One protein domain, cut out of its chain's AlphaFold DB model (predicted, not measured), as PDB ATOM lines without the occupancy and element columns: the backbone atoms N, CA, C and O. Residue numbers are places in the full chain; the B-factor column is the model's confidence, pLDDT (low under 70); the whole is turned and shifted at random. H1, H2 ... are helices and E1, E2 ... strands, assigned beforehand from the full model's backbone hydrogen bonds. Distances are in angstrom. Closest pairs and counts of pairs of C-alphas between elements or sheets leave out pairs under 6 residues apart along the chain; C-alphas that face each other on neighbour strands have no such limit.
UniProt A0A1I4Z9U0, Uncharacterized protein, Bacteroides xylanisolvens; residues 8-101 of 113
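This is residues 8 to 101 of the 113 residues of an uncharacterized protein of Bacteroides xylanisolvens (UniProt A0A1I4Z9U0). A long helical arm, made by H1 and the first part of H2 and shaped like an L with H1 as its short limb, sticks out from a compact head in which the chain from residue 51 to 101 winds in stacked turns. The second part of H2 reaches into this head, where H3 packs beside it, and the short parallel strands E1 and E2 lie side by side in neighbouring turns. The printed part has 94 residues with three named helices and two named strands, in the order H1, H2, H3, E1, E2, and its class is mostly helix. It is only just loose, close to extended, with a radius of gyration of the C-alphas of 18.6 A. The C-alphas span 56 by 27 by 19 A, and the arm, residues 8 to 36, makes much of that length.

Find C-alpha 8 at (57.896, 71.973, 35.175); from there H1, residues 8 to 20, runs 18.2 A to C-alpha 20. H2 begins at Lys 24, with its C-alpha at (70.996, 95.852, 35.875), and its residues 24 to 50 run 39.1 A to C-alpha 50 at (69.289, 104.742, 73.917). Look next at H3, residues 63 to 68, and then at E1, residues 73 to 75. The last element, E2, holds residues 92 to 94 and ends with C-alpha 94 at (66.770, 86.775, 74.433).

Start with H1, which touches no helix and is apart from H2. H2 touches H3 with residues 41 to 48 alone, and the closest C-alphas, those of Ala 48 and Ala 66, are 4.4 A apart. The two run the same way at a shallow tilt of 1 degrees. E1 and E2 are parallel neighbours at 9 degrees; the C-alphas of Thr 74 and Thr 93, which face each other, are 4.7 A apart. Between these strands, N 74 and O 92, at 2.9 A, and N 94 and O 74, at 2.8 A, are within hydrogen-bond range. Outside the named strands, residues 54 to 55 pair in parallel with residues 74 to 75 of E1, and residues 80 to 81 with residues 99 to 100. In H1, H2 and H3 every O i to N i+4 pair is within hydrogen-bond range.

The two C-alphas farthest apart are those of Arg 10 and Ala 90, at 56.5 A. Residues 8 to 36 stand free, and the 65 residues without them span 30 by 22 by 18 A. The links from H2 to H3, 12 residues, and from E1 to E2, 16 residues, are long; those from H1 to H2 and from H3 to E1 are tight. The printed part has no cut. Its mean pLDDT is 94.0, that of H1 is 82, and no printed residue is under 70.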
ATOM      1  N   PHE A   8      56.815  71.444  34.332       76.06
ATOM      2  CA  PHE A   8      57.896  71.973  35.175       76.06
ATOM      3  C   PHE A   8      59.062  72.504  34.342       76.06
ATOM      4  O   PHE A   8      59.620  73.552  34.667       76.06
ATOM      5  N   ASP A   9      59.378  71.837  33.231       78.75
ATOM      6  CA  ASP A   9      60.452  72.263  32.332       78.75
ATOM      7  C   ASP A   9      60.130  73.617  31.670       78.75
ATOM      8  O   ASP A   9      60.959  74.530  31.623       78.75
ATOM      9  N   ARG A  10      58.862  73.824  31.283       81.12
ATOM     10  CA  ARG A  10      58.374  75.123  30.799       81.12
ATOM     11  C   ARG A  10      58.474  76.212  31.871       81.12
ATOM     12  O   ARG A  10      58.926  77.312  31.558       81.12
ATOM     13  N   GLN A  11      58.074  75.935  33.115       83.12
ATOM     14  CA  GLN A  11      58.175  76.923  34.198       83.12
ATOM     15  C   GLN A  11      59.625  77.324  34.479       83.12
ATOM     16  O   GLN A  11      59.918  78.515  34.601       83.12
ATOM     17  N   TYR A  12      60.535  76.349  34.533       84.00
ATOM     18  CA  TYR A  12      61.953  76.614  34.737       84.00
ATOM     19  C   TYR A  12      62.536  77.453  33.598       84.00
ATOM     20  O   TYR A  12      63.245  78.429  33.851       84.00
ATOM     21  N   LYS A  13      62.182  77.139  32.346       85.75
ATOM     22  CA  LYS A  13      62.644  77.888  31.175       85.75
ATOM     23  C   LYS A  13      62.172  79.345  31.209       85.75
ATOM     24  O   LYS A  13      63.015  80.236  31.121       85.75
ATOM     25  N   VAL A  14      60.884  79.585  31.478       85.44
ATOM     26  CA  VAL A  14      60.309  80.936  31.638       85.44
ATOM     27  C   VAL A  14      60.977  81.698  32.786       85.44
ATOM     28  O   VAL A  14      61.349  82.859  32.628       85.44
ATOM     29  N   TYR A  15      61.180  81.057  33.939       84.00
ATOM     30  CA  TYR A  15      61.904  81.662  35.058       84.00
ATOM     31  C   TYR A  15      63.344  82.025  34.669       84.00
ATOM     32  O   TYR A  15      63.786  83.145  34.916       84.00
ATOM     33  N   SER A  16      64.061  81.106  34.024       83.44
ATOM     34  CA  SER A  16      65.463  81.294  33.648       83.44
ATOM     35  C   SER A  16      65.645  82.413  32.620       83.44
ATOM     36  O   SER A  16      66.554  83.232  32.764       83.44
ATOM     37  N   GLU A  17      64.756  82.503  31.627       85.62
ATOM     38  CA  GLU A  17      64.750  83.575  30.632       85.62
ATOM     39  C   GLU A  17      64.434  84.918  31.291       85.62
ATOM     40  O   GLU A  17      65.140  85.891  31.039       85.62
ATOM     41  N   ASN A  18      63.479  84.956  32.226       81.38
ATOM     42  CA  ASN A  18      63.172  86.146  33.025       81.38
ATOM     43  C   ASN A  18      64.315  86.574  33.951       81.38
ATOM     44  O   ASN A  18      64.427  87.753  34.275       81.38
ATOM     45  N   VAL A  19      65.149  85.650  34.428       76.56
ATOM     46  CA  VAL A  19      66.335  85.995  35.224       76.56
ATOM     47  C   VAL A  19      67.447  86.533  34.324       76.56
ATOM     48  O   VAL A  19      68.071  87.533  34.674       76.56
ATOM     49  N   LYS A  20      67.667  85.915  33.158       79.06
ATOM     50  CA  LYS A  20      68.705  86.318  32.194       79.06
ATOM     51  C   LYS A  20      68.390  87.636  31.485       79.06
ATOM     52  O   LYS A  20      69.310  88.387  31.184       79.06
ATOM     53  N   SER A  21      67.115  87.933  31.241       80.25
ATOM     54  CA  SER A  21      66.672  89.167  30.578       80.25
ATOM     55  C   SER A  21      66.613  90.383  31.511       80.25
ATOM     56  O   SER A  21      66.390  91.506  31.053       80.25
ATOM     57  N   ARG A  22      66.831  90.200  32.823       76.00
ATOM     58  CA  ARG A  22      66.800  91.304  33.791       76.00
ATOM     59  C   ARG A  22      67.933  92.287  33.543       76.00
ATOM     60  O   ARG A  22      69.111  91.990  33.713       76.00
ATOM     61  N   ASN A  23      67.539  93.518  33.249       81.19
ATOM     62  CA  ASN A  23      68.448  94.649  33.198       81.19
ATOM     63  C   ASN A  23      69.037  94.942  34.598       81.19
ATOM     64  O   ASN A  23      68.341  94.812  35.612       81.19
ATOM     65  N   LYS A  24      70.287  95.423  34.652       84.62
ATOM     66  CA  LYS A  24      70.996  95.852  35.875       84.62
ATOM     67  C   LYS A  24      70.181  96.835  36.725       84.62
ATOM     68  O   LYS A  24      70.328  96.856  37.943       84.62
ATOM     69  N   LEU A  25      69.272  97.597  36.112       86.38
ATOM     70  CA  LEU A  25      68.349  98.487  36.818       86.38
ATOM     71  C   LEU A  25      67.513  97.765  37.889       86.38
ATOM     72  O   LEU A  25      67.370  98.275  38.996       86.38
ATOM     73  N   HIS A  26      67.011  96.558  37.609       84.38
ATOM     74  CA  HIS A  26      66.219  95.795  38.584       84.38
ATOM     75  C   HIS A  26      67.047  95.408  39.812       84.38
ATOM     76  O   HIS A  26      66.545  95.427  40.937       84.38
ATOM     77  N   TYR A  27      68.332  95.109  39.609       86.88
ATOM     78  CA  TYR A  27      69.262  94.871  40.706       86.88
ATOM     79  C   TYR A  27      69.454  96.130  41.561       86.88
ATOM     80  O   TYR A  27      69.393  96.044  42.786       86.88
ATOM     81  N   LEU A  28      69.623  97.300  40.933       91.44
ATOM     82  CA  LEU A  28      69.771  98.578  41.642       91.44
ATOM     83  C   LEU A  28      68.521  98.930  42.461       91.44
ATOM     84  O   LEU A  28      68.645  99.336  43.617       91.44
ATOM     85  N   ILE A  29      67.324  98.702  41.912       91.81
ATOM     86  CA  ILE A  29      66.059  98.885  42.641       91.81
ATOM     87  C   ILE A  29      66.010  97.955  43.862       91.81
ATOM     88  O   ILE A  29      65.737  98.401  44.977       91.81
ATOM     89  N   GLY A  30      66.337  96.672  43.683       91.31
ATOM     90  CA  GLY A  30      66.385  95.712  44.788       91.31
ATOM     91  C   GLY A  30      67.444  96.050  45.845       91.31
ATOM     92  O   GLY A  30      67.234  95.821  47.037       91.31
ATOM     93  N   LEU A  31      68.583  96.613  45.436       93.00
ATOM     94  CA  LEU A  31      69.621  97.095  46.348       93.00
ATOM     95  C   LEU A  31      69.118  98.278  47.186       93.00
ATOM     96  O   LEU A  31      69.265  98.262  48.408       93.00
ATOM     97  N   TYR A  32      68.458  99.250  46.552       95.06
ATOM     98  CA  TYR A  32      67.891 100.417  47.231       95.06
ATOM     99  C   TYR A  32      66.873 100.025  48.313       95.06
ATOM    100  O   TYR A  32      66.949 100.506  49.446       95.06
ATOM    101  N   VAL A  33      65.956  99.103  48.001       95.25
ATOM    102  CA  VAL A  33      64.959  98.604  48.966       95.25
ATOM    103  C   VAL A  33      65.636  97.949  50.177       95.25
ATOM    104  O   VAL A  33      65.263  98.241  51.317       95.25
ATOM    105  N   ARG A  34      66.668  97.120  49.954       93.69
ATOM    106  CA  ARG A  34      67.433  96.472  51.034       93.69
ATOM    107  C   ARG A  34      68.163  97.484  51.912       93.69
ATOM    108  O   ARG A  34      68.104  97.364  53.132       93.69
ATOM    109  N   TRP A  35      68.790  98.504  51.327       95.69
ATOM    110  CA  TRP A  35      69.434  99.570  52.102       95.69
ATOM    111  C   TRP A  35      68.437 100.363  52.940       95.69
ATOM    112  O   TRP A  35      68.671 100.568  54.132       95.69
ATOM    113  N   LYS A  36      67.290 100.742  52.369       95.19
ATOM    114  CA  LYS A  36      66.223 101.422  53.118       95.19
ATOM    115  C   LYS A  36      65.792 100.608  54.341       95.19
ATOM    116  O   LYS A  36      65.611 101.158  55.428       95.19
ATOM    117  N   GLN A  37      65.635  99.300  54.168       93.06
ATOM    118  CA  GLN A  37      65.256  98.398  55.246       93.06
ATOM    119  C   GLN A  37      66.378  98.226  56.284       93.06
ATOM    120  O   GLN A  37      66.105  98.269  57.483       93.06
ATOM    121  N   HIS A  38      67.632  98.121  55.845       94.06
ATOM    122  CA  HIS A  38      68.797  98.053  56.726       94.06
ATOM    123  C   HIS A  38      68.884  99.279  57.649       94.06
ATOM    124  O   HIS A  38      68.897  99.128  58.872       94.06
ATOM    125  N   PHE A  39      68.794 100.495  57.096       95.31
ATOM    126  CA  PHE A  39      68.810 101.725  57.896       95.31
ATOM    127  C   PHE A  39      67.629 101.827  58.873       95.31
ATOM    128  O   PHE A  39      67.780 102.360  59.977       95.31
ATOM    129  N   LYS A  40      66.449 101.309  58.500       95.81
ATOM    130  CA  LYS A  40      65.285 101.240  59.398       95.81
ATOM    131  C   LYS A  40      65.596 100.397  60.640       95.81
ATOM    132  O   LYS A  40      65.285 100.835  61.748       95.81
ATOM    133  N   TYR A  41      66.194  99.221  60.464       95.56
ATOM    134  CA  TYR A  41      66.503  98.325  61.582       95.56
ATOM    135  C   TYR A  41      67.655  98.835  62.438       95.56
ATOM    136  O   TYR A  41      67.538  98.831  63.662       95.56
ATOM    137  N   GLU A  42      68.703  99.395  61.832       96.38
ATOM    138  CA  GLU A  42      69.765 100.036  62.608       96.38
ATOM    139  C   GLU A  42      69.238 101.175  63.483       96.38
ATOM    140  O   GLU A  42      69.633 101.319  64.642       96.38
ATOM    141  N   ARG A  43      68.330 101.996  62.941       97.88
ATOM    142  CA  ARG A  43      67.698 103.071  63.707       97.88
ATOM    143  C   ARG A  43      66.913 102.512  64.892       97.88
ATOM    144  O   ARG A  43      67.001 103.086  65.974       97.88
ATOM    145  N   ALA A  44      66.169 101.422  64.709       98.19
ATOM    146  CA  ALA A  44      65.439 100.774  65.797       98.19
ATOM    147  C   ALA A  44      66.398 100.284  66.896       98.19
ATOM    148  O   ALA A  44      66.217 100.631  68.059       98.19
ATOM    149  N   VAL A  45      67.483  99.598  66.527       98.31
ATOM    150  CA  VAL A  45      68.512  99.144  67.478       98.31
ATOM    151  C   VAL A  45      69.138 100.316  68.242       98.31
ATOM    152  O   VAL A  45      69.275 100.256  69.464       98.31
ATOM    153  N   ARG A  46      69.475 101.416  67.553       98.19
ATOM    154  CA  ARG A  46      70.001 102.633  68.200       98.19
ATOM    155  C   ARG A  46      69.019 103.217  69.214       98.19
ATOM    156  O   ARG A  46      69.437 103.629  70.291       98.19
ATOM    157  N   ILE A  47      67.729 103.243  68.882       98.44
ATOM    158  CA  ILE A  47      66.681 103.729  69.787       98.44
ATOM    159  C   ILE A  47      66.564 102.813  71.008       98.44
ATOM    160  O   ILE A  47      66.581 103.327  72.121       98.44
ATOM    161  N   ALA A  48      66.526 101.491  70.829       98.44
ATOM    162  CA  ALA A  48      66.443 100.547  71.943       98.44
ATOM    163  C   ALA A  48      67.632 100.693  72.910       98.44
ATOM    164  O   ALA A  48      67.445 100.814  74.120       98.44
ATOM    165  N   ARG A  49      68.855 100.788  72.368       98.50
ATOM    166  CA  ARG A  49      70.073 101.039  73.160       98.50
ATOM    167  C   ARG A  49      70.013 102.374  73.903       98.50
ATOM    168  O   ARG A  49      70.397 102.436  75.066       98.50
ATOM    169  N   LYS A  50      69.483 103.431  73.271       98.31
ATOM    170  CA  LYS A  50      69.289 104.742  73.917       98.31
ATOM    171  C   LYS A  50      68.326 104.674  75.110       98.31
ATOM    172  O   LYS A  50      68.504 105.438  76.052       98.31
ATOM    173  N   HIS A  51      67.347 103.771  75.090       97.75
ATOM    174  CA  HIS A  51      66.434 103.555  76.218       97.75
ATOM    175  C   HIS A  51      66.996 102.599  77.291       97.75
ATOM    176  O   HIS A  51      66.322 102.317  78.275       97.75
ATOM    177  N   GLY A  52      68.236 102.120  77.143       97.81
ATOM    178  CA  GLY A  52      68.930 101.312  78.150       97.81
ATOM    179  C   GLY A  52      68.961  99.809  77.872       97.81
ATOM    180  O   GLY A  52      69.595  99.079  78.631       97.81
ATOM    181  N   ALA A  53      68.340  99.337  76.787       98.38
ATOM    182  CA  ALA A  53      68.393  97.923  76.421       98.38
ATOM    183  C   ALA A  53      69.794  97.508  75.944       98.38
ATOM    184  O   ALA A  53      70.473  98.238  75.211       98.38
ATOM    185  N   LYS A  54      70.210  96.288  76.293       98.62
ATOM    186  CA  LYS A  54      71.457  95.684  75.804       98.62
ATOM    187  C   LYS A  54      71.153  94.889  74.541       98.62
ATOM    188  O   LYS A  54      70.555  93.826  74.619       98.62
ATOM    189  N   VAL A  55      71.535  95.404  73.373       98.56
ATOM    190  CA  VAL A  55      71.190  94.796  72.075       98.56
ATOM    191  C   VAL A  55      72.451  94.457  71.290       98.56
ATOM    192  O   VAL A  55      73.235  95.367  70.997       98.56
ATOM    193  N   GLY A  56      72.615  93.184  70.927       98.06
ATOM    194  CA  GLY A  56      73.723  92.658  70.127       98.06
ATOM    195  C   GLY A  56      73.754  93.130  68.668       98.06
ATOM    196  O   GLY A  56      73.002  94.016  68.246       98.06
ATOM    197  N   GLU A  57      74.675  92.567  67.894       97.50
ATOM    198  CA  GLU A  57      74.832  92.831  66.460       97.50
ATOM    199  C   GLU A  57      73.784  92.082  65.626       97.50
ATOM    200  O   GLU A  57      73.284  91.032  66.023       97.50
ATOM    201  N   GLY A  58      73.436  92.616  64.450       97.06
ATOM    202  CA  GLY A  58      72.581  91.909  63.493       97.06
ATOM    203  C   GLY A  58      71.144  91.711  63.975       97.06
ATOM    204  O   GLY A  58      70.450  90.832  63.471       97.06
ATOM    205  N   VAL A  59      70.702  92.502  64.958       98.25
ATOM    206  CA  VAL A  59      69.344  92.435  65.496       98.25
ATOM    207  C   VAL A  59      68.376  93.202  64.603       98.25
ATOM    208  O   VAL A  59      68.584  94.366  64.258       98.25
ATOM    209  N   ILE A  60      67.276  92.539  64.271       97.94
ATOM    210  CA  ILE A  60      66.142  93.092  63.546       97.94
ATOM    211  C   ILE A  60      64.972  93.141  64.524       97.94
ATOM    212  O   ILE A  60      64.565  92.111  65.048       97.94
ATOM    213  N   MET A  61      64.424  94.330  64.767       97.94
ATOM    214  CA  MET A  61      63.266  94.522  65.645       97.94
ATOM    215  C   MET A  61      62.329  95.607  65.098       97.94
ATOM    216  O   MET A  61      62.789  96.503  64.372       97.94
ATOM    217  N   PRO A  62      61.024  95.571  65.426       97.31
ATOM    218  CA  PRO A  62      60.117  96.645  65.066       97.31
ATOM    219  C   PRO A  62      60.443  97.916  65.859       97.31
ATOM    220  O   PRO A  62      60.934  97.884  66.988       97.31
ATOM    221  N   LEU A  63      60.141  99.069  65.260       97.62
ATOM    222  CA  LEU A  63      60.348 100.365  65.906       97.62
ATOM    223  C   LEU A  63      59.489 100.522  67.170       97.62
ATOM    224  O   LEU A  63      59.888 101.246  68.075       97.62
ATOM    225  N   SER A  64      58.324  99.877  67.228       97.12
ATOM    226  CA  SER A  64      57.457  99.901  68.404       97.12
ATOM    227  C   SER A  64      58.113  99.215  69.604       97.12
ATOM    228  O   SER A  64      58.233  99.862  70.639       97.12
ATOM    229  N   LEU A  65      58.679  98.012  69.431       97.75
ATOM    230  CA  LEU A  65      59.477  97.353  70.474       97.75
ATOM    231  C   LEU A  65      60.671  98.216  70.900       97.75
ATOM    232  O   LEU A  65      60.942  98.390  72.083       97.75
ATOM    233  N   ALA A  66      61.374  98.817  69.936       97.94
ATOM    234  CA  ALA A  66      62.513  99.678  70.242       97.94
ATOM    235  C   ALA A  66      62.146 100.920  71.077       97.94
ATOM    236  O   ALA A  66      62.998 101.434  71.796       97.94
ATOM    237  N   ARG A  67      60.909 101.425  70.962       97.94
ATOM    238  CA  ARG A  67      60.417 102.592  71.715       97.94
ATOM    239  C   ARG A  67      60.014 102.252  73.148       97.94
ATOM    240  O   ARG A  67      60.132 103.122  73.999       97.94
ATOM    241  N   CYS A  68      59.520 101.040  73.400       96.56
ATOM    242  CA  CYS A  68      59.181 100.581  74.752       96.56
ATOM    243  C   CYS A  68      60.335  99.842  75.452       96.56
ATOM    244  O   CYS A  68      60.244  99.580  76.649       96.56
ATOM    245  N   ALA A  69      61.414  99.533  74.724       97.81
ATOM    246  CA  ALA A  69      62.641  98.962  75.264       97.81
ATOM    247  C   ALA A  69      63.157  99.756  76.474       97.81
ATOM    248  O   ALA A  69      63.065 100.979  76.509       97.81
ATOM    249  N   ASN A  70      63.725  99.060  77.453       98.31
ATOM    250  CA  ASN A  70      64.304  99.652  78.657       98.31
ATOM    251  C   ASN A  70      65.472  98.777  79.164       98.31
ATOM    252  O   ASN A  70      65.861  97.812  78.500       98.31
ATOM    253  N   SER A  71      66.026  99.079  80.342       98.31
ATOM    254  CA  SER A  71      67.147  98.330  80.938       98.31
ATOM    255  C   SER A  71      66.860  96.858  81.255       98.31
ATOM    256  O   SER A  71      67.805  96.103  81.479       98.31
ATOM    257  N   ASN A  72      65.594  96.436  81.260       98.31
ATOM    258  CA  ASN A  72      65.211  95.043  81.478       98.31
ATOM    259  C   ASN A  72      65.375  94.176  80.224       98.31
ATOM    260  O   ASN A  72      65.359  92.955  80.339       98.31
ATOM    261  N   LEU A  73      65.549  94.770  79.038       98.56
ATOM    262  CA  LEU A  73      65.678  94.026  77.788       98.56
ATOM    263  C   LEU A  73      67.147  93.757  77.438       98.56
ATOM    264  O   LEU A  73      67.927  94.682  77.190       98.56
ATOM    265  N   THR A  74      67.507  92.476  77.345       98.75
ATOM    266  CA  THR A  74      68.795  92.009  76.813       98.75
ATOM    267  C   THR A  74      68.569  91.104  75.603       98.75
ATOM    268  O   THR A  74      67.804  90.149  75.677       98.75
ATOM    269  N   ILE A  75      69.234  91.394  74.484       98.62
ATOM    270  CA  ILE A  75      69.136  90.656  73.218       98.62
ATOM    271  C   ILE A  75      70.545  90.307  72.730       98.62
ATOM    272  O   ILE A  75      71.396  91.193  72.616       98.62
ATOM    273  N   GLY A  76      70.772  89.029  72.415       98.62
ATOM    274  CA  GLY A  76      72.003  88.519  71.810       98.62
ATOM    275  C   GLY A  76      72.217  88.945  70.350       98.62
ATOM    276  O   GLY A  76      71.588  89.874  69.844       98.62
ATOM    277  N   ASN A  77      73.126  88.256  69.660       98.69
ATOM    278  CA  ASN A  77      73.478  88.551  68.269       98.69
ATOM    279  C   ASN A  77      72.566  87.809  67.281       98.69
ATOM    280  O   ASN A  77      72.103  86.703  67.558       98.69
ATOM    281  N   HIS A  78      72.355  88.397  66.103       98.44
ATOM    282  CA  HIS A  78      71.613  87.802  64.986       98.44
ATOM    283  C   HIS A  78      70.202  87.340  65.378       98.44
ATOM    284  O   HIS A  78      69.819  86.194  65.156       98.44
ATOM    285  N   VAL A  79      69.431  88.242  65.985       98.56
ATOM    286  CA  VAL A  79      68.056  87.978  66.433       98.56
ATOM    287  C   VAL A  79      67.058  88.667  65.508       98.56
ATOM    288  O   VAL A  79      67.236  89.832  65.152       98.56
ATOM    289  N   SER A  80      65.979  87.972  65.148       98.19
ATOM    290  CA  SER A  80      64.859  88.546  64.398       98.19
ATOM    291  C   SER A  80      63.603  88.575  65.258       98.19
ATOM    292  O   SER A  80      63.086  87.531  65.635       98.19
ATOM    293  N   ILE A  81      63.104  89.769  65.564       98.25
ATOM    294  CA  ILE A  81      61.874  89.980  66.329       98.25
ATOM    295  C   ILE A  81      60.869  90.692  65.432       98.25
ATOM    296  O   ILE A  81      61.190  91.712  64.816       98.25
ATOM    297  N   GLN A  82      59.654  90.157  65.362       97.88
ATOM    298  CA  GLN A  82      58.567  90.701  64.540       97.88
ATOM    299  C   GLN A  82      57.371  91.206  65.363       97.88
ATOM    300  O   GLN A  82      56.411  91.705  64.784       97.88
ATOM    301  N   THR A  83      57.440  91.120  66.693       97.56
ATOM    302  CA  THR A  83      56.402  91.551  67.642       97.56
ATOM    303  C   THR A  83      56.930  92.633  68.587       97.56
ATOM    304  O   THR A  83      58.136  92.734  68.822       97.56
ATOM    305  N   ASP A  84      56.033  93.445  69.134       96.94
ATOM    306  CA  ASP A  84      56.282  94.367  70.246       96.94
ATOM    307  C   ASP A  84      55.563  93.968  71.539       96.94
ATOM    308  O   ASP A  84      55.731  94.633  72.561       96.94
ATOM    309  N   LYS A  85      54.830  92.851  71.521       97.38
ATOM    310  CA  LYS A  85      54.119  92.277  72.670       97.38
ATOM    311  C   LYS A  85      55.078  91.528  73.606       97.38
ATOM    312  O   LYS A  85      54.886  90.358  73.915       97.38
ATOM    313  N   ILE A  86      56.168  92.178  74.001       97.50
ATOM    314  CA  ILE A  86      57.116  91.661  74.991       97.50
ATOM    315  C   ILE A  86      56.995  92.557  76.217       97.50
ATOM    316  O   ILE A  86      57.317  93.743  76.153       97.50
ATOM    317  N   ASP A  87      56.506  92.003  77.320       96.62
ATOM    318  CA  ASP A  87      56.427  92.696  78.599       96.62
ATOM    319  C   ASP A  87      57.839  92.913  79.156       96.62
ATOM    320  O   ASP A  87      58.600  91.969  79.348       96.62
ATOM    321  N   LEU A  88      58.193  94.177  79.390       97.12
ATOM    322  CA  LEU A  88      59.512  94.591  79.882       97.12
ATOM    323  C   LEU A  88      59.443  95.161  81.302       97.12
ATOM    324  O   LEU A  88      60.341  95.902  81.721       97.12
ATOM    325  N   ARG A  89      58.366  94.865  82.046       95.75
ATOM    326  CA  ARG A  89      58.247  95.232  83.467       95.75
ATOM    327  C   ARG A  89      59.216  94.440  84.346       95.75
ATOM    328  O   ARG A  89      59.695  94.990  85.333       95.75
ATOM    329  N   ALA A  90      59.548  93.207  83.964       96.31
ATOM    330  CA  ALA A  90      60.614  92.415  84.574       96.31
ATOM    331  C   ALA A  90      61.731  92.099  83.554       96.31
ATOM    332  O   ALA A  90      61.532  92.294  82.351       96.31
ATOM    333  N   PRO A  91      62.915  91.637  84.004       97.81
ATOM    334  CA  PRO A  91      64.029  91.295  83.121       97.81
ATOM    335  C   PRO A  91      63.677  90.235  82.071       97.81
ATOM    336  O   PRO A  91      63.205  89.149  82.403       97.81
ATOM    337  N   VAL A  92      63.995  90.524  80.809       98.31
ATOM    338  CA  VAL A  92      63.852  89.616  79.666       98.31
ATOM    339  C   VAL A  92      65.198  89.474  78.968       98.31
ATOM    340  O   VAL A  92      65.803  90.457  78.535       98.31
ATOM    341  N   THR A  93      65.657  88.231  78.824       98.44
ATOM    342  CA  THR A  93      66.884  87.902  78.089       98.44
ATOM    343  C   THR A  93      66.559  87.017  76.894       98.44
ATOM    344  O   THR A  93      66.054  85.909  77.053       98.44
ATOM    345  N   ILE A  94      66.882  87.500  75.697       98.44
ATOM    346  CA  ILE A  94      66.770  86.775  74.433       98.44
ATOM    347  C   ILE A  94      68.184  86.394  73.980       98.44
ATOM    348  O   ILE A  94      69.052  87.258  73.844       98.44
ATOM    349  N   GLY A  95      68.420  85.100  73.754       98.62
ATOM    350  CA  GLY A  95      69.707  84.574  73.286       98.62
ATOM    351  C   GLY A  95      70.068  84.991  71.854       98.62
ATOM    352  O   GLY A  95      69.337  85.724  71.195       98.62
ATOM    353  N   SER A  96      71.211  84.512  71.359       98.69
ATOM    354  CA  SER A  96      71.635  84.740  69.966       98.69
ATOM    355  C   SER A  96      70.960  83.754  69.004       98.69
ATOM    356  O   SER A  96      70.622  82.647  69.415       98.69
ATOM    357  N   HIS A  97      70.816  84.122  67.725       98.50
ATOM    358  CA  HIS A  97      70.203  83.287  66.672       98.50
ATOM    359  C   HIS A  97      68.738  82.899  66.940       98.50
ATOM    360  O   HIS A  97      68.277  81.830  66.543       98.50
ATOM    361  N   VAL A  98      67.996  83.778  67.617       98.50
ATOM    362  CA  VAL A  98      66.581  83.576  67.950       98.50
ATOM    363  C   VAL A  98      65.683  84.273  66.929       98.50
ATOM    364  O   VAL A  98      65.972  85.383  66.476       98.50
ATOM    365  N   ILE A  99      64.562  83.634  66.596       98.25
ATOM    366  CA  ILE A  99      63.493  84.219  65.786       98.25
ATOM    367  C   ILE A  99      62.213  84.248  66.624       98.25
ATOM    368  O   ILE A  99      61.776  83.213  67.120       98.25
ATOM    369  N   ILE A 100      61.608  85.427  66.754       98.06
ATOM    370  CA  ILE A 100      60.302  85.639  67.383       98.06
ATOM    371  C   ILE A 100      59.350  86.143  66.303       98.06
ATOM    372  O   ILE A 100      59.527  87.241  65.762       98.06
ATOM    373  N   GLY A 101      58.364  85.312  65.973       97.81
ATOM    374  CA  GLY A 101      57.394  85.583  64.920       97.81
ATOM    375  C   GLY A 101      56.415  86.705  65.264       97.81
ATOM    376  O   GLY A 101      56.312  87.161  66.406       97.81
TER     377      GLY A 101